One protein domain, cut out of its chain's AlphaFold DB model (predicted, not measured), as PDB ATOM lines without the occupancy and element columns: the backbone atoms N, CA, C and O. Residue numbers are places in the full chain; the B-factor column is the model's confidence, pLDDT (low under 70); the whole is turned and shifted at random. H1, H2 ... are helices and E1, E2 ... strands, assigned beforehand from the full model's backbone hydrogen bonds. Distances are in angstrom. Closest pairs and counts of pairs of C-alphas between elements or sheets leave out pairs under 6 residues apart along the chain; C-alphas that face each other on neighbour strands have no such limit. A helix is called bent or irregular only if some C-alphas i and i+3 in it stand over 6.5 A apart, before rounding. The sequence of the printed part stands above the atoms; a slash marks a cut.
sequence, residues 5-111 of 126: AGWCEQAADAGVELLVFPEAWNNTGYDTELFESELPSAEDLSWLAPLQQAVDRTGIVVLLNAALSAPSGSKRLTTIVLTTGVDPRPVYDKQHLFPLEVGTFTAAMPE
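What this domain is: This is residues 5 to 111 of the 126 residues of the protein "Putative amidohydrolase" of Psychromicrobium silvestre (UniProt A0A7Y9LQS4). One strongly twisted sheet of four strands forms a wall, with H3 and H1 side by side over one face towards one end, H3 over E3 and H1 near the edge strand E1. Short H2 grazes the sheet towards its other end, near E2, and residues 94 to 111 form a long closing stretch with no named element. The printed part has 107 residues, with three named helices and four named strands in the order H1, E1, H2, H3, E2, E3, E4. The sheet's order is E1, E2, E3, E4, mixed, and the class is mixed, helices and strands. The whole is compact, with a radius of gyration of the C-alphas of 14.1 A, and spans 41 by 27 by 22 A, only just elongated.

How they stand to each other: E2, residues 61 to 69, and E3, residues 75 to 83, form an antiparallel hairpin, with N 64 and O 80 2.9 A apart, within hydrogen-bond range. E4, residues 86 to 93, forms a hairpin with E3, antiparallel, with N 81 and O 89 at 2.8 A. E2, E3 and E4 make a meander, each strand the antiparallel neighbour of the one before. E2 bends by 56 degrees at residue 66. E1, residues 18 to 20, is parallel to E2 at 29 degrees, with N 19 and O 61 at 2.9 A. H3, residues 46 to 58, is on the sheet at a height over the sheet of 8.2 A and over E3, only just not over E4 too, on which 2 of its C-alphas fall. It runs along the strands, at 27 degrees to E3 on the local plane; its closest C-alphas to E3 are those of Val 55 and Thr 83, 6.2 A apart. H1, residues 5 to 13, touches H3 at a shallow tilt of 14 degrees, the same way, the closest C-alphas being those of Ala 5 and Leu 51, 4.6 A apart. H1 and H3 on one face of the sheet make two layers, helices over strands. H2, residues 32 to 36, only grazes the sheet with residues 34 to 36, and is apart from H1 and H3. E1, H2 H3 and E2 form a strand-helix-strand unit, two parallel strands joined through helices, with a right-handed crossover. In H1 and H2 every O i to N i+4 pair is within hydrogen-bond range, in H3 7 of 9; H3 is irregular, with C-alphas 47 and 50 7.5 A apart.

Where its parts are: H1 begins at C-alpha 5 (1.549, -28.333, -40.183) and is 12.4 A long; E1 is 6.6 A and H2 6.7 A. H3 is 19.2 A, E2 23.7 A from C-alpha 61 (-9.882, -29.941, -37.225), and E3 24.5 A. E4 is 19.9 A and ends at C-alpha 93 (-16.579, -20.483, -51.806).

The domain as a whole: The two C-alphas farthest apart are those of Asp 13 and Gly 103, 41.1 A. The printed part has no cut. The link from E1 to H2, 11 residues, is long. The mean pLDDT of the printed part is 91.4, and residues 110 to 111 are under 70.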
ATOM      1  N   ALA A   5       1.418 -27.098 -40.951       94.31
ATOM      2  CA  ALA A   5       1.549 -28.333 -40.183       94.31
ATOM      3  C   ALA A   5       2.164 -28.080 -38.796       94.31
ATOM      4  O   ALA A   5       1.668 -28.602 -37.804       94.31
ATOM      5  N   GLY A   6       3.179 -27.214 -38.704       94.50
ATOM      6  CA  GLY A   6       3.773 -26.849 -37.416       94.50
ATOM      7  C   GLY A   6       2.810 -26.082 -36.502       94.50
ATOM      8  O   GLY A   6       2.835 -26.285 -35.291       94.50
ATOM      9  N   TRP A   7       1.948 -25.223 -37.057       95.19
ATOM     10  CA  TRP A   7       0.881 -24.566 -36.290       95.19
ATOM     11  C   TRP A   7      -0.192 -25.552 -35.823       95.19
ATOM     12  O   TRP A   7      -0.660 -25.458 -34.693       95.19
ATOM     13  N   CYS A   8      -0.553 -26.508 -36.678       95.00
ATOM     14  CA  CYS A   8      -1.487 -27.590 -36.375       95.00
ATOM     15  C   CYS A   8      -1.010 -28.427 -35.178       95.00
ATOM     16  O   CYS A   8      -1.772 -28.644 -34.239       95.00
ATOM     17  N   GLU A   9       0.255 -28.849 -35.184       95.31
ATOM     18  CA  GLU A   9       0.862 -29.617 -34.089       95.31
ATOM     19  C   GLU A   9       0.892 -28.819 -32.785       95.31
ATOM     20  O   GLU A   9       0.405 -29.294 -31.763       95.31
ATOM     21  N   GLN A  10       1.358 -27.570 -32.833       96.50
ATOM     22  CA  GLN A  10       1.415 -26.722 -31.644       96.50
ATOM     23  C   GLN A  10       0.026 -26.428 -31.054       96.50
ATOM     24  O   GLN A  10      -0.136 -26.403 -29.834       96.50
ATOM     25  N   ALA A  11      -0.979 -26.192 -31.901       96.19
ATOM     26  CA  ALA A  11      -2.349 -25.972 -31.448       96.19
ATOM     27  C   ALA A  11      -2.911 -27.230 -30.766       96.19
ATOM     28  O   ALA A  11      -3.524 -27.133 -29.701       96.19
ATOM     29  N   ALA A  12      -2.660 -28.408 -31.338       95.38
ATOM     30  CA  ALA A  12      -3.082 -29.673 -30.750       95.38
ATOM     31  C   ALA A  12      -2.392 -29.959 -29.406       95.38
ATOM     32  O   ALA A  12      -3.070 -30.350 -28.456       95.38
ATOM     33  N   ASP A  13      -1.087 -29.689 -29.286       96.56
ATOM     34  CA  ASP A  13      -0.343 -29.805 -28.021       96.56
ATOM     35  C   ASP A  13      -0.920 -28.890 -26.925       96.56
ATOM     36  O   ASP A  13      -0.867 -29.211 -25.736       96.56
ATOM     37  N   ALA A  14      -1.520 -27.763 -27.319       97.19
ATOM     38  CA  ALA A  14      -2.230 -26.848 -26.428       97.19
ATOM     39  C   ALA A  14      -3.691 -27.259 -26.135       97.19
ATOM     40  O   ALA A  14      -4.399 -26.533 -25.436       97.19
ATOM     41  N   GLY A  15      -4.161 -28.400 -26.650       95.50
ATOM     42  CA  GLY A  15      -5.525 -28.902 -26.452       95.50
ATOM     43  C   GLY A  15      -6.587 -28.226 -27.326       95.50
ATOM     44  O   GLY A  15      -7.776 -28.304 -27.013       95.50
ATOM     45  N   VAL A  16      -6.189 -27.542 -28.402       95.44
ATOM     46  CA  VAL A  16      -7.126 -26.920 -29.346       95.44
ATOM     47  C   VAL A  16      -7.794 -27.990 -30.212       95.44
ATOM     48  O   VAL A  16      -7.134 -28.864 -30.767       95.44
ATOM     49  N   GLU A  17      -9.115 -27.891 -30.375       92.81
ATOM     50  CA  GLU A  17      -9.901 -28.830 -31.193       92.81
ATOM     51  C   GLU A  17     -10.146 -28.332 -32.632       92.81
ATOM     52  O   GLU A  17     -10.394 -29.140 -33.530       92.81
ATOM     53  N   LEU A  18     -10.068 -27.014 -32.859       94.25
ATOM     54  CA  LEU A  18     -10.305 -26.346 -34.143       94.25
ATOM     55  C   LEU A  18      -9.266 -25.243 -34.380       94.25
ATOM     56  O   LEU A  18      -9.166 -24.306 -33.590       94.25
ATOM     57  N   LEU A  19      -8.553 -25.320 -35.502       94.12
ATOM     58  CA  LEU A  19      -7.619 -24.296 -35.964       94.12
ATOM     59  C   LEU A  19      -8.131 -23.666 -37.263       94.12
ATOM     60  O   LEU A  19      -8.406 -24.365 -38.237       94.12
ATOM     61  N   VAL A  20      -8.241 -22.338 -37.285       94.56
ATOM     62  CA  VAL A  20      -8.694 -21.571 -38.454       94.56
ATOM     63  C   VAL A  20      -7.555 -20.690 -38.941       94.56
ATOM     64  O   VAL A  20      -7.038 -19.871 -38.183       94.56
ATOM     65  N   PHE A  21      -7.162 -20.854 -40.202       92.62
ATOM     66  CA  PHE A  21      -6.145 -20.010 -40.822       92.62
ATOM     67  C   PHE A  21      -6.764 -18.750 -41.439       92.62
ATOM     68  O   PHE A  21      -7.867 -18.825 -41.991       92.62
ATOM     69  N   PRO A  22      -6.053 -17.605 -41.400       89.25
ATOM     70  CA  PRO A  22      -6.487 -16.398 -42.091       89.25
ATOM     71  C   PRO A  22      -6.675 -16.627 -43.591       89.25
ATOM     72  O   PRO A  22      -6.054 -17.507 -44.195       89.25
ATOM     73  N   GLU A  23      -7.524 -15.801 -44.189       86.75
ATOM     74  CA  GLU A  23      -7.781 -15.813 -45.621       86.75
ATOM     75  C   GLU A  23      -6.495 -15.614 -46.440       86.75
ATOM     76  O   GLU A  23      -5.638 -14.807 -46.080       86.75
ATOM     77  N   ALA A  24      -6.352 -16.405 -47.513       79.12
ATOM     78  CA  ALA A  24      -5.223 -16.388 -48.446       79.12
ATOM     79  C   ALA A  24      -3.830 -16.675 -47.836       79.12
ATOM     80  O   ALA A  24      -2.830 -16.629 -48.552       79.12
ATOM     81  N   TRP A  25      -3.725 -17.026 -46.549       81.00
ATOM     82  CA  TRP A  25      -2.444 -17.107 -45.829       81.00
ATOM     83  C   TRP A  25      -1.430 -18.095 -46.427       81.00
ATOM     84  O   TRP A  25      -0.227 -17.865 -46.343       81.00
ATOM     85  N   ASN A  26      -1.889 -19.206 -47.007       73.50
ATOM     86  CA  ASN A  26      -1.001 -20.323 -47.343       73.50
ATOM     87  C   ASN A  26      -0.359 -20.267 -48.737       73.50
ATOM     88  O   ASN A  26       0.607 -20.997 -48.956       73.50
ATOM     89  N   ASN A  27      -0.894 -19.471 -49.668       77.00
ATOM     90  CA  ASN A  27      -0.488 -19.530 -51.073       77.00
ATOM     91  C   ASN A  27      -0.267 -18.164 -51.719       77.00
ATOM     92  O   ASN A  27       0.612 -18.040 -52.562       77.00
ATOM     93  N   THR A  28      -1.025 -17.145 -51.320       80.00
ATOM     94  CA  THR A  28      -1.003 -15.828 -51.973       80.00
ATOM     95  C   THR A  28      -0.740 -14.698 -50.985       80.00
ATOM     96  O   THR A  28      -0.221 -13.664 -51.371       80.00
ATOM     97  N   GLY A  29      -1.047 -14.871 -49.697       81.94
ATOM     98  CA  GLY A  29      -0.766 -13.885 -48.652       81.94
ATOM     99  C   GLY A  29      -1.434 -12.527 -48.879       81.94
ATOM    100  O   GLY A  29      -0.933 -11.530 -48.366       81.94
ATOM    101  N   TYR A  30      -2.530 -12.488 -49.648       82.75
ATOM    102  CA  TYR A  30      -3.160 -11.264 -50.161       82.75
ATOM    103  C   TYR A  30      -2.302 -10.421 -51.119       82.75
ATOM    104  O   TYR A  30      -2.645  -9.275 -51.412       82.75
ATOM    105  N   ASP A  31      -1.218 -10.983 -51.647       85.62
ATOM    106  CA  ASP A  31      -0.475 -10.371 -52.738       85.62
ATOM    107  C   ASP A  31      -1.312 -10.425 -54.024       85.62
ATOM    108  O   ASP A  31      -1.633 -11.497 -54.550       85.62
ATOM    109  N   THR A  32      -1.691  -9.251 -54.523       82.19
ATOM    110  CA  THR A  32      -2.546  -9.119 -55.702       82.19
ATOM    111  C   THR A  32      -1.877  -9.622 -56.973       82.19
ATOM    112  O   THR A  32      -2.576 -10.105 -57.859       82.19
ATOM    113  N   GLU A  33      -0.545  -9.579 -57.066       86.19
ATOM    114  CA  GLU A  33       0.169 -10.136 -58.221       86.19
ATOM    115  C   GLU A  33       0.051 -11.670 -58.235       86.19
ATOM    116  O   GLU A  33      -0.159 -12.282 -59.284       86.19
ATOM    117  N   LEU A  34       0.082 -12.304 -57.058       88.12
ATOM    118  CA  LEU A  34      -0.130 -13.750 -56.920       88.12
ATOM    119  C   LEU A  34      -1.592 -14.159 -57.136       88.12
ATOM    120  O   LEU A  34      -1.864 -15.293 -57.527       88.12
ATOM    121  N   PHE A  35      -2.556 -13.258 -56.942       87.06
ATOM    122  CA  PHE A  35      -3.936 -13.527 -57.352       87.06
ATOM    123  C   PHE A  35      -4.071 -13.651 -58.871       87.06
ATOM    124  O   PHE A  35      -4.931 -14.394 -59.353       87.06
ATOM    125  N   GLU A  36      -3.228 -12.961 -59.639       85.38
ATOM    126  CA  GLU A  36      -3.235 -13.001 -61.101       85.38
ATOM    127  C   GLU A  36      -2.474 -14.206 -61.673       85.38
ATOM    128  O   GLU A  36      -2.786 -14.640 -62.785       85.38
ATOM    129  N   SER A  37      -1.585 -14.834 -60.898       87.94
ATOM    130  CA  SER A  37      -0.828 -16.013 -61.329       87.94
ATOM    131  C   SER A  37      -1.686 -17.278 -61.474       87.94
ATOM    132  O   SER A  37      -2.897 -17.293 -61.224       87.94
ATOM    133  N   GLU A  38      -1.054 -18.370 -61.902       90.31
ATOM    134  CA  GLU A  38      -1.668 -19.696 -61.857       90.31
ATOM    135  C   GLU A  38      -1.918 -20.095 -60.395       90.31
ATOM    136  O   GLU A  38      -1.025 -19.986 -59.552       90.31
ATOM    137  N   LEU A  39      -3.154 -20.500 -60.093       93.00
ATOM    138  CA  LEU A  39      -3.573 -20.935 -58.762       93.00
ATOM    139  C   LEU A  39      -3.714 -22.461 -58.732       93.00
ATOM    140  O   LEU A  39      -4.091 -23.046 -59.752       93.00
ATOM    141  N   PRO A  40      -3.502 -23.111 -57.573       93.75
ATOM    142  CA  PRO A  40      -3.788 -24.533 -57.414       93.75
ATOM    143  C   PRO A  40      -5.234 -24.867 -57.799       93.75
ATOM    144  O   PRO A  40      -6.157 -24.101 -57.508       93.75
ATOM    145  N   SER A  41      -5.436 -26.021 -58.434       94.12
ATOM    146  CA  SER A  41      -6.776 -26.500 -58.778       94.12
ATOM    147  C   SER A  41      -7.545 -26.911 -57.524       94.12
ATOM    148  O   SER A  41      -7.009 -27.589 -56.650       94.12
ATOM    149  N   ALA A  42      -8.832 -26.571 -57.460       92.19
ATOM    150  CA  ALA A  42      -9.736 -27.062 -56.424       92.19
ATOM    151  C   ALA A  42      -9.968 -28.587 -56.499       92.19
ATOM    152  O   ALA A  42     -10.412 -29.178 -55.517       92.19
ATOM    153  N   GLU A  43      -9.661 -29.222 -57.637       93.38
ATOM    154  CA  GLU A  43      -9.728 -30.682 -57.817       93.38
ATOM    155  C   GLU A  43      -8.436 -31.403 -57.401       93.38
ATOM    156  O   GLU A  43      -8.449 -32.621 -57.236       93.38
ATOM    157  N   ASP A  44      -7.333 -30.672 -57.203       94.31
ATOM    158  CA  ASP A  44      -6.053 -31.231 -56.764       94.31
ATOM    159  C   ASP A  44      -5.561 -30.539 -55.487       94.31
ATOM    160  O   ASP A  44      -4.884 -29.508 -55.498       94.31
ATOM    161  N   LEU A  45      -5.897 -31.156 -54.356       94.81
ATOM    162  CA  LEU A  45      -5.482 -30.723 -53.024       94.81
ATOM    163  C   LEU A  45      -4.277 -31.516 -52.491       94.81
ATOM    164  O   LEU A  45      -3.997 -31.483 -51.293       94.81
ATOM    165  N   SER A  46      -3.537 -32.223 -53.353       94.62
ATOM    166  CA  SER A  46      -2.396 -33.060 -52.944       94.62
ATOM    167  C   SER A  46      -1.275 -32.273 -52.253       94.62
ATOM    168  O   SER A  46      -0.592 -32.797 -51.370       94.62
ATOM    169  N   TRP A  47      -1.133 -30.984 -52.570       92.69
ATOM    170  CA  TRP A  47      -0.197 -30.063 -51.917       92.69
ATOM    171  C   TRP A  47      -0.486 -29.857 -50.417       92.69
ATOM    172  O   TRP A  47       0.395 -29.418 -49.675       92.69
ATOM    173  N   LEU A  48      -1.679 -30.233 -49.938       95.31
ATOM    174  CA  LEU A  48      -2.037 -30.236 -48.517       95.31
ATOM    175  C   LEU A  48      -1.575 -31.479 -47.758       95.31
ATOM    176  O   LEU A  48      -1.756 -31.523 -46.540       95.31
ATOM    177  N   ALA A  49      -0.955 -32.464 -48.413       96.00
ATOM    178  CA  ALA A  49      -0.546 -33.712 -47.770       96.00
ATOM    179  C   ALA A  49       0.240 -33.520 -46.452       96.00
ATOM    180  O   ALA A  49      -0.088 -34.205 -45.482       96.00
ATOM    181  N   PRO A  50       1.203 -32.580 -46.325       95.62
ATOM    182  CA  PRO A  50       1.894 -32.366 -45.051       95.62
ATOM    183  C   PRO A  50       0.970 -31.892 -43.919       95.62
ATOM    184  O   PRO A  50       1.136 -32.301 -42.770       95.62
ATOM    185  N   LEU A  51      -0.011 -31.039 -44.233       96.06
ATOM    186  CA  LEU A  51      -0.997 -30.559 -43.264       96.06
ATOM    187  C   LEU A  51      -2.002 -31.660 -42.914       96.06
ATOM    188  O   LEU A  51      -2.299 -31.846 -41.738       96.06
ATOM    189  N   GLN A  52      -2.464 -32.425 -43.906       97.38
ATOM    190  CA  GLN A  52      -3.349 -33.569 -43.685       97.38
ATOM    191  C   GLN A  52      -2.692 -34.601 -42.759       97.38
ATOM    192  O   GLN A  52      -3.307 -35.039 -41.797       97.38
ATOM    193  N   GLN A  53      -1.406 -34.905 -42.956       97.56
ATOM    194  CA  GLN A  53      -0.670 -35.802 -42.061       97.56
ATOM    195  C   GLN A  53      -0.603 -35.283 -40.615       97.56
ATOM    196  O   GLN A  53      -0.660 -36.078 -39.676       97.56
ATOM    197  N   ALA A  54      -0.469 -33.969 -40.408       97.06
ATOM    198  CA  ALA A  54      -0.504 -33.375 -39.070       97.06
ATOM    199  C   ALA A  54      -1.906 -33.478 -38.443       97.06
ATOM    200  O   ALA A  54      -2.031 -33.864 -37.281       97.06
ATOM    201  N   VAL A  55      -2.957 -33.217 -39.224       97.12
ATOM    202  CA  VAL A  55      -4.367 -33.400 -38.830       97.12
ATOM    203  C   VAL A  55      -4.665 -34.855 -38.461       97.12
ATOM    204  O   VAL A  55      -5.327 -35.120 -37.458       97.12
ATOM    205  N   ASP A  56      -4.138 -35.813 -39.220       97.31
ATOM    206  CA  ASP A  56      -4.327 -37.239 -38.954       97.31
ATOM    207  C   ASP A  56      -3.645 -37.677 -37.653       97.31
ATOM    208  O   ASP A  56      -4.235 -38.427 -36.875       97.31
ATOM    209  N   ARG A  57      -2.428 -37.185 -37.383       96.88
ATOM    210  CA  ARG A  57      -1.686 -37.497 -36.147       96.88
ATOM    211  C   ARG A  57      -2.315 -36.887 -34.900       96.88
ATOM    212  O   ARG A  57      -2.356 -37.530 -33.857       96.88
ATOM    213  N   THR A  58      -2.727 -35.630 -34.994       96.56
ATOM    214  CA  THR A  58      -3.142 -34.828 -33.833       96.56
ATOM    215  C   THR A  58      -4.634 -34.906 -33.565       96.56
ATOM    216  O   THR A  58      -5.098 -34.694 -32.448       96.56
ATOM    217  N   GLY A  59      -5.410 -35.183 -34.607       94.75
ATOM    218  CA  GLY A  59      -6.848 -35.130 -34.546       94.75
ATOM    219  C   GLY A  59      -7.440 -33.723 -34.565       94.75
ATOM    220  O   GLY A  59      -8.653 -33.609 -34.442       94.75
ATOM    221  N   ILE A  60      -6.676 -32.645 -34.688       95.12
ATOM    222  CA  ILE A  60      -7.284 -31.310 -34.751       95.12
ATOM    223  C   ILE A  60      -8.073 -31.129 -36.056       95.12
ATOM    224  O   ILE A  60      -7.715 -31.680 -37.096       95.12
ATOM    225  N   VAL A  61      -9.158 -30.360 -36.017       95.12
ATOM    226  CA  VAL A  61      -9.882 -29.941 -37.225       95.12
ATOM    227  C   VAL A  61      -9.240 -28.668 -37.759       95.12
ATOM    228  O   VAL A  61      -9.016 -27.731 -36.991       95.12
ATOM    229  N   VAL A  62      -8.992 -28.596 -39.068       95.12
ATOM    230  CA  VAL A  62      -8.439 -27.386 -39.693       95.12
ATOM    231  C   VAL A  62      -9.409 -26.803 -40.711       95.12
ATOM    232  O   VAL A  62      -9.914 -27.515 -41.579       95.12
ATOM    233  N   LEU A  63      -9.614 -25.489 -40.618       94.69
ATOM    234  CA  LEU A  63     -10.189 -24.665 -41.675       94.69
ATOM    235  C   LEU A  63      -9.081 -23.855 -42.332       94.69
ATOM    236  O   LEU A  63      -8.425 -23.030 -41.690       94.69
ATOM    237  N   LEU A  64      -8.882 -24.097 -43.619       94.06
ATOM    238  CA  LEU A  64      -7.849 -23.461 -44.412       94.06
ATOM    239  C   LEU A  64      -8.485 -22.672 -45.545       94.06
ATOM    240  O   LEU A  64      -9.200 -23.234 -46.365       94.06
ATOM    241  N   ASN A  65      -8.201 -21.379 -45.603       92.25
ATOM    242  CA  ASN A  65      -8.724 -20.496 -46.635       92.25
ATOM    243  C   ASN A  65      -7.653 -20.281 -47.708       92.25
ATOM    244  O   ASN A  65      -6.554 -19.816 -47.395       92.25
ATOM    245  N   ALA A  66      -7.958 -20.629 -48.956       93.00
ATOM    246  CA  ALA A  66      -7.010 -20.591 -50.066       93.00
ATOM    247  C   ALA A  66      -7.640 -20.010 -51.337       93.00
ATOM    248  O   ALA A  66      -8.818 -20.226 -51.617       93.00
ATOM    249  N   ALA A  67      -6.831 -19.305 -52.126       94.38
ATOM    250  CA  ALA A  67      -7.187 -18.922 -53.489       94.38
ATOM    251  C   ALA A  67      -7.009 -20.132 -54.422       94.38
ATOM    252  O   ALA A  67      -5.898 -20.654 -54.519       94.38
ATOM    253  N   LEU A  68      -8.065 -20.582 -55.099       94.25
ATOM    254  CA  LEU A  68      -8.053 -21.775 -55.952       94.25
ATOM    255  C   LEU A  68      -8.600 -21.474 -57.346       94.25
ATOM    256  O   LEU A  68      -9.433 -20.586 -57.530       94.25
ATOM    257  N   SER A  69      -8.170 -22.260 -58.326       95.06
ATOM    258  CA  SER A  69      -8.808 -22.330 -59.638       95.06
ATOM    259  C   SER A  69      -9.910 -23.390 -59.622       95.06
ATOM    260  O   SER A  69      -9.676 -24.541 -59.251       95.06
ATOM    261  N   ALA A  70     -11.123 -23.018 -60.016       90.94
ATOM    262  CA  ALA A  70     -12.226 -23.943 -60.225       90.94
ATOM    263  C   ALA A  70     -12.084 -24.658 -61.585       90.94
ATOM    264  O   ALA A  70     -11.463 -24.115 -62.498       90.94
ATOM    265  N   PRO A  71     -12.760 -25.803 -61.809       86.06
ATOM    266  CA  PRO A  71     -12.685 -26.542 -63.083       86.06
ATOM    267  C   PRO A  71     -13.114 -25.718 -64.305       86.06
ATOM    268  O   PRO A  71     -12.644 -25.915 -65.418       86.06
ATOM    269  N   SER A  72     -14.001 -24.744 -64.081       87.56
ATOM    270  CA  SER A  72     -14.424 -23.759 -65.087       87.56
ATOM    271  C   SER A  72     -13.331 -22.766 -65.520       87.56
ATOM    272  O   SER A  72     -13.569 -21.978 -66.431       87.56
ATOM    273  N   GLY A  73     -12.180 -22.744 -64.843       88.06
ATOM    274  CA  GLY A  73     -11.121 -21.742 -64.995       88.06
ATOM    275  C   GLY A  73     -11.343 -20.457 -64.186       88.06
ATOM    276  O   GLY A  73     -10.472 -19.591 -64.172       88.06
ATOM    277  N   SER A  74     -12.485 -20.313 -63.501       92.12
ATOM    278  CA  SER A  74     -12.712 -19.186 -62.584       92.12
ATOM    279  C   SER A  74     -11.877 -19.325 -61.313       92.12
ATOM    280  O   SER A  74     -11.741 -20.418 -60.769       92.12
ATOM    281  N   LYS A  75     -11.347 -18.211 -60.804       94.56
ATOM    282  CA  LYS A  75     -10.624 -18.173 -59.527       94.56
ATOM    283  C   LYS A  75     -11.604 -17.935 -58.384       94.56
ATOM    284  O   LYS A  75     -12.501 -17.099 -58.516       94.56
ATOM    285  N   ARG A  76     -11.436 -18.629 -57.260       93.88
ATOM    286  CA  ARG A  76     -12.285 -18.509 -56.064       93.88
ATOM    287  C   ARG A  76     -11.445 -18.405 -54.798       93.88
ATOM    288  O   ARG A  76     -10.314 -18.883 -54.759       93.88
ATOM    289  N   LEU A  77     -12.010 -17.774 -53.777       93.62
ATOM    290  CA  LEU A  77     -11.497 -17.823 -52.410       93.62
ATOM    291  C   LEU A  77     -12.308 -18.890 -51.684       93.62
ATOM    292  O   LEU A  77     -13.526 -18.761 -51.563       93.62
ATOM    293  N   THR A  78     -11.640 -19.962 -51.277       92.81
ATOM    294  CA  THR A  78     -12.290 -21.210 -50.883       92.81
ATOM    295  C   THR A  78     -11.820 -21.650 -49.503       92.81
ATOM    296  O   THR A  78     -10.618 -21.727 -49.235       92.81
ATOM    297  N   THR A  79     -12.763 -21.997 -48.631       93.56
ATOM    298  CA  THR A  79     -12.485 -22.697 -47.378       93.56
ATOM    299  C   THR A  79     -12.425 -24.200 -47.624       93.56
ATOM    300  O   THR A  79     -13.358 -24.810 -48.153       93.56
ATOM    301  N   ILE A  80     -11.332 -24.806 -47.176       93.81
ATOM    302  CA  ILE A  80     -11.074 -26.239 -47.187       93.81
ATOM    303  C   ILE A  80     -11.114 -26.744 -45.744       93.81
ATOM    304  O   ILE A  80     -10.468 -26.184 -44.857       93.81
ATOM    305  N   VAL A  81     -11.855 -27.825 -45.516       94.31
ATOM    306  CA  VAL A  81     -11.874 -28.562 -44.249       94.31
ATOM    307  C   VAL A  81     -10.909 -29.735 -44.339       94.31
ATOM    308  O   VAL A  81     -10.989 -30.534 -45.275       94.31
ATOM    309  N   LEU A  82     -10.057 -29.874 -43.326       95.19
ATOM    310  CA  LEU A  82      -9.237 -31.059 -43.103       95.19
ATOM    311  C   LEU A  82      -9.653 -31.719 -41.786       95.19
ATOM    312  O   LEU A  82      -9.761 -31.062 -40.745       95.19
ATOM    313  N   THR A  83      -9.891 -33.028 -41.841       94.81
ATOM    314  CA  THR A  83     -10.257 -33.862 -40.689       94.81
ATOM    315  C   THR A  83      -9.547 -35.206 -40.764       94.81
ATOM    316  O   THR A  83      -9.209 -35.662 -41.851       94.81
ATOM    317  N   THR A  84      -9.374 -35.866 -39.621       94.62
ATOM    318  CA  THR A  84      -8.708 -37.173 -39.538       94.62
ATOM    319  C   THR A  84      -9.346 -38.226 -40.443       94.62
ATOM    320  O   THR A  84     -10.557 -38.449 -40.371       94.62
ATOM    321  N   GLY A  85      -8.517 -38.921 -41.222       91.50
ATOM    322  CA  GLY A  85      -8.909 -40.096 -42.007       91.50
ATOM    323  C   GLY A  85      -9.820 -39.795 -43.197       91.50
ATOM    324  O   GLY A  85     -10.412 -40.719 -43.752       91.50
ATOM    325  N   VAL A  86      -9.958 -38.523 -43.572       92.12
ATOM    326  CA  VAL A  86     -10.738 -38.090 -44.732       92.12
ATOM    327  C   VAL A  86      -9.929 -37.071 -45.514       92.12
ATOM    328  O   VAL A  86      -9.353 -36.163 -44.916       92.12
ATOM    329  N   ASP A  87      -9.926 -37.205 -46.839       93.44
ATOM    330  CA  ASP A  87      -9.235 -36.266 -47.718       93.44
ATOM    331  C   ASP A  87      -9.726 -34.819 -47.504       93.44
ATOM    332  O   ASP A  87     -10.907 -34.610 -47.182       93.44
ATOM    333  N   PRO A  88      -8.852 -33.807 -47.694       94.88
ATOM    334  CA  PRO A  88      -9.235 -32.401 -47.655       94.88
ATOM    335  C   PRO A  88     -10.405 -32.117 -48.593       94.88
ATOM    336  O   PRO A  88     -10.423 -32.578 -49.735       94.88
ATOM    337  N   ARG A  89     -11.384 -31.337 -48.130       92.88
ATOM    338  CA  ARG A  89     -12.574 -31.009 -48.928       92.88
ATOM    339  C   ARG A  89     -12.807 -29.507 -48.996       92.88
ATOM    340  O   ARG A  89     -12.904 -28.888 -47.936       92.88
ATOM    341  N   PRO A  90     -12.954 -28.921 -50.197       91.81
ATOM    342  CA  PRO A  90     -13.514 -27.586 -50.337       91.81
ATOM    343  C   PRO A  90     -14.977 -27.624 -49.884       91.81
ATOM    344  O   PRO A  90     -15.725 -28.523 -50.271       91.81
ATOM    345  N   VAL A  91     -15.379 -26.688 -49.032       90.31
ATOM    346  CA  VAL A  91     -16.720 -26.685 -48.413       90.31
ATOM    347  C   VAL A  91     -17.433 -25.343 -48.504       90.31
ATOM    348  O   VAL A  91     -18.624 -25.266 -48.210       90.31
ATOM    349  N   TYR A  92     -16.721 -24.281 -48.869       91.00
ATOM    350  CA  TYR A  92     -17.300 -22.957 -49.011       91.00
ATOM    351  C   TYR A  92     -16.481 -22.126 -49.986       91.00
ATOM    352  O   TYR A  92     -15.268 -22.031 -49.831       91.00
ATOM    353  N   ASP A  93     -17.153 -21.509 -50.948       92.50
ATOM    354  CA  ASP A  93     -16.579 -20.483 -51.806       92.50
ATOM    355  C   ASP A  93     -17.145 -19.125 -51.380       92.50
ATOM    356  O   ASP A  93     -18.354 -18.984 -51.176       92.50
ATOM    357  N   LYS A  94     -16.279 -18.119 -51.261       92.12
ATOM    358  CA  LYS A  94     -16.639 -16.786 -50.771       92.12
ATOM    359  C   LYS A  94     -17.732 -16.156 -51.637       92.12
ATOM    360  O   LYS A  94     -17.571 -15.972 -52.847       92.12
ATOM    361  N   GLN A  95     -18.845 -15.794 -51.006       92.94
ATOM    362  CA  GLN A  95     -19.986 -15.156 -51.680       92.94
ATOM    363  C   GLN A  95     -19.837 -13.634 -51.775       92.94
ATOM    364  O   GLN A  95     -20.305 -13.007 -52.725       92.94
ATOM    365  N   HIS A  96     -19.182 -13.022 -50.789       90.81
ATOM    366  CA  HIS A  96     -19.071 -11.572 -50.676       90.81
ATOM    367  C   HIS A  96     -17.616 -11.141 -50.802       90.81
ATOM    368  O   HIS A  96     -16.861 -11.158 -49.833       90.81
ATOM    369  N   LEU A  97     -17.231 -10.766 -52.021       91.94
ATOM    370  CA  LEU A  97     -15.878 -10.316 -52.323       91.94
ATOM    371  C   LEU A  97     -15.632  -8.899 -51.799       91.94
ATOM    372  O   LEU A  97     -16.475  -8.006 -51.928       91.94
ATOM    373  N   PHE A  98     -14.447  -8.690 -51.239       90.38
ATOM    374  CA  PHE A  98     -13.942  -7.367 -50.902       90.38
ATOM    375  C   PHE A  98     -13.594  -6.595 -52.192       90.38
ATOM    376  O   PHE A  98     -13.204  -7.226 -53.172       90.38
ATOM    377  N   PRO A  99     -13.671  -5.248 -52.245       91.56
ATOM    378  CA  PRO A  99     -13.437  -4.495 -53.483       91.56
ATOM    379  C   PRO A  99     -12.118  -4.799 -54.209       91.56
ATOM    380  O   PRO A  99     -12.087  -4.726 -55.430       91.56
ATOM    381  N   LEU A 100     -11.055  -5.165 -53.486       87.56
ATOM    382  CA  LEU A 100      -9.764  -5.555 -54.075       87.56
ATOM    383  C   LEU A 100      -9.808  -6.912 -54.802       87.56
ATOM    384  O   LEU A 100      -9.005  -7.173 -55.686       87.56
ATOM    385  N   GLU A 101     -10.729  -7.787 -54.410       90.12
ATOM    386  CA  GLU A 101     -10.895  -9.137 -54.960       90.12
ATOM    387  C   GLU A 101     -11.769  -9.117 -56.227       90.12
ATOM    388  O   GLU A 101     -11.747 -10.054 -57.032       90.12
ATOM    389  N   VAL A 102     -12.538  -8.035 -56.413       90.25
ATOM    390  CA  VAL A 102     -13.429  -7.834 -57.557       90.25
ATOM    391  C   VAL A 102     -12.608  -7.663 -58.833       90.25
ATOM    392  O   VAL A 102     -11.732  -6.810 -58.919       90.25
ATOM    393  N   GLY A 103     -12.936  -8.460 -59.850       89.56
ATOM    394  CA  GLY A 103     -12.226  -8.494 -61.133       89.56
ATOM    395  C   GLY A 103     -11.266  -9.675 -61.259       89.56
ATOM    396  O   GLY A 103     -11.051 -10.144 -62.373       89.56
ATOM    397  N   THR A 104     -10.787 -10.218 -60.135       92.25
ATOM    398  CA  THR A 104      -9.901 -11.392 -60.117       92.25
ATOM    399  C   THR A 104     -10.634 -12.657 -59.693       92.25
ATOM    400  O   THR A 104     -10.507 -13.695 -60.346       92.25
ATOM    401  N   PHE A 105     -11.433 -12.579 -58.627       93.50
ATOM    402  CA  PHE A 105     -12.189 -13.716 -58.111       93.50
ATOM    403  C   PHE A 105     -13.647 -13.692 -58.562       93.50
ATOM    404  O   PHE A 105     -14.259 -12.642 -58.760       93.50
ATOM    405  N   THR A 106     -14.220 -14.884 -58.706       94.75
ATOM    406  CA  THR A 106     -15.645 -15.091 -58.958       94.75
ATOM    407  C   THR A 106     -16.339 -15.432 -57.648       94.75
ATOM    408  O   THR A 106     -15.998 -16.423 -57.004       94.75
ATOM    409  N   ALA A 107     -17.323 -14.616 -57.273       92.69
ATOM    410  CA  ALA A 107     -18.165 -14.877 -56.116       92.69
ATOM    411  C   ALA A 107     -18.995 -16.150 -56.321       92.69
ATOM    412  O   ALA A 107     -19.498 -16.407 -57.421       92.69
ATOM    413  N   ALA A 108     -19.177 -16.923 -55.256       87.88
ATOM    414  CA  ALA A 108     -20.143 -18.008 -55.268       87.88
ATOM    415  C   ALA A 108     -21.578 -17.474 -55.355       87.88
ATOM    416  O   ALA A 108     -21.895 -16.392 -54.854       87.88
ATOM    417  N   MET A 109     -22.460 -18.260 -55.977       81.06
ATOM    418  CA  MET A 109     -23.893 -17.982 -55.917       81.06
ATOM    419  C   MET A 109     -24.370 -18.092 -54.462       81.06
ATOM    420  O   MET A 109     -23.799 -18.877 -53.703       81.06
ATOM    421  N   PRO A 110     -25.421 -17.351 -54.070       65.12
ATOM    422  CA  PRO A 110     -25.960 -17.446 -52.725       65.12
ATOM    423  C   PRO A 110     -26.424 -18.875 -52.446       65.12
ATOM    424  O   PRO A 110     -27.396 -19.360 -53.026       65.12
ATOM    425  N   GLU A 111     -25.729 -19.534 -51.536       61.81
ATOM    426  CA  GLU A 111     -26.176 -20.743 -50.863       61.81
ATOM    427  C   GLU A 111     -26.318 -20.406 -49.374       61.81
ATOM    428  O   GLU A 111     -25.640 -19.506 -48.869       61.81
TER     429      GLU A 111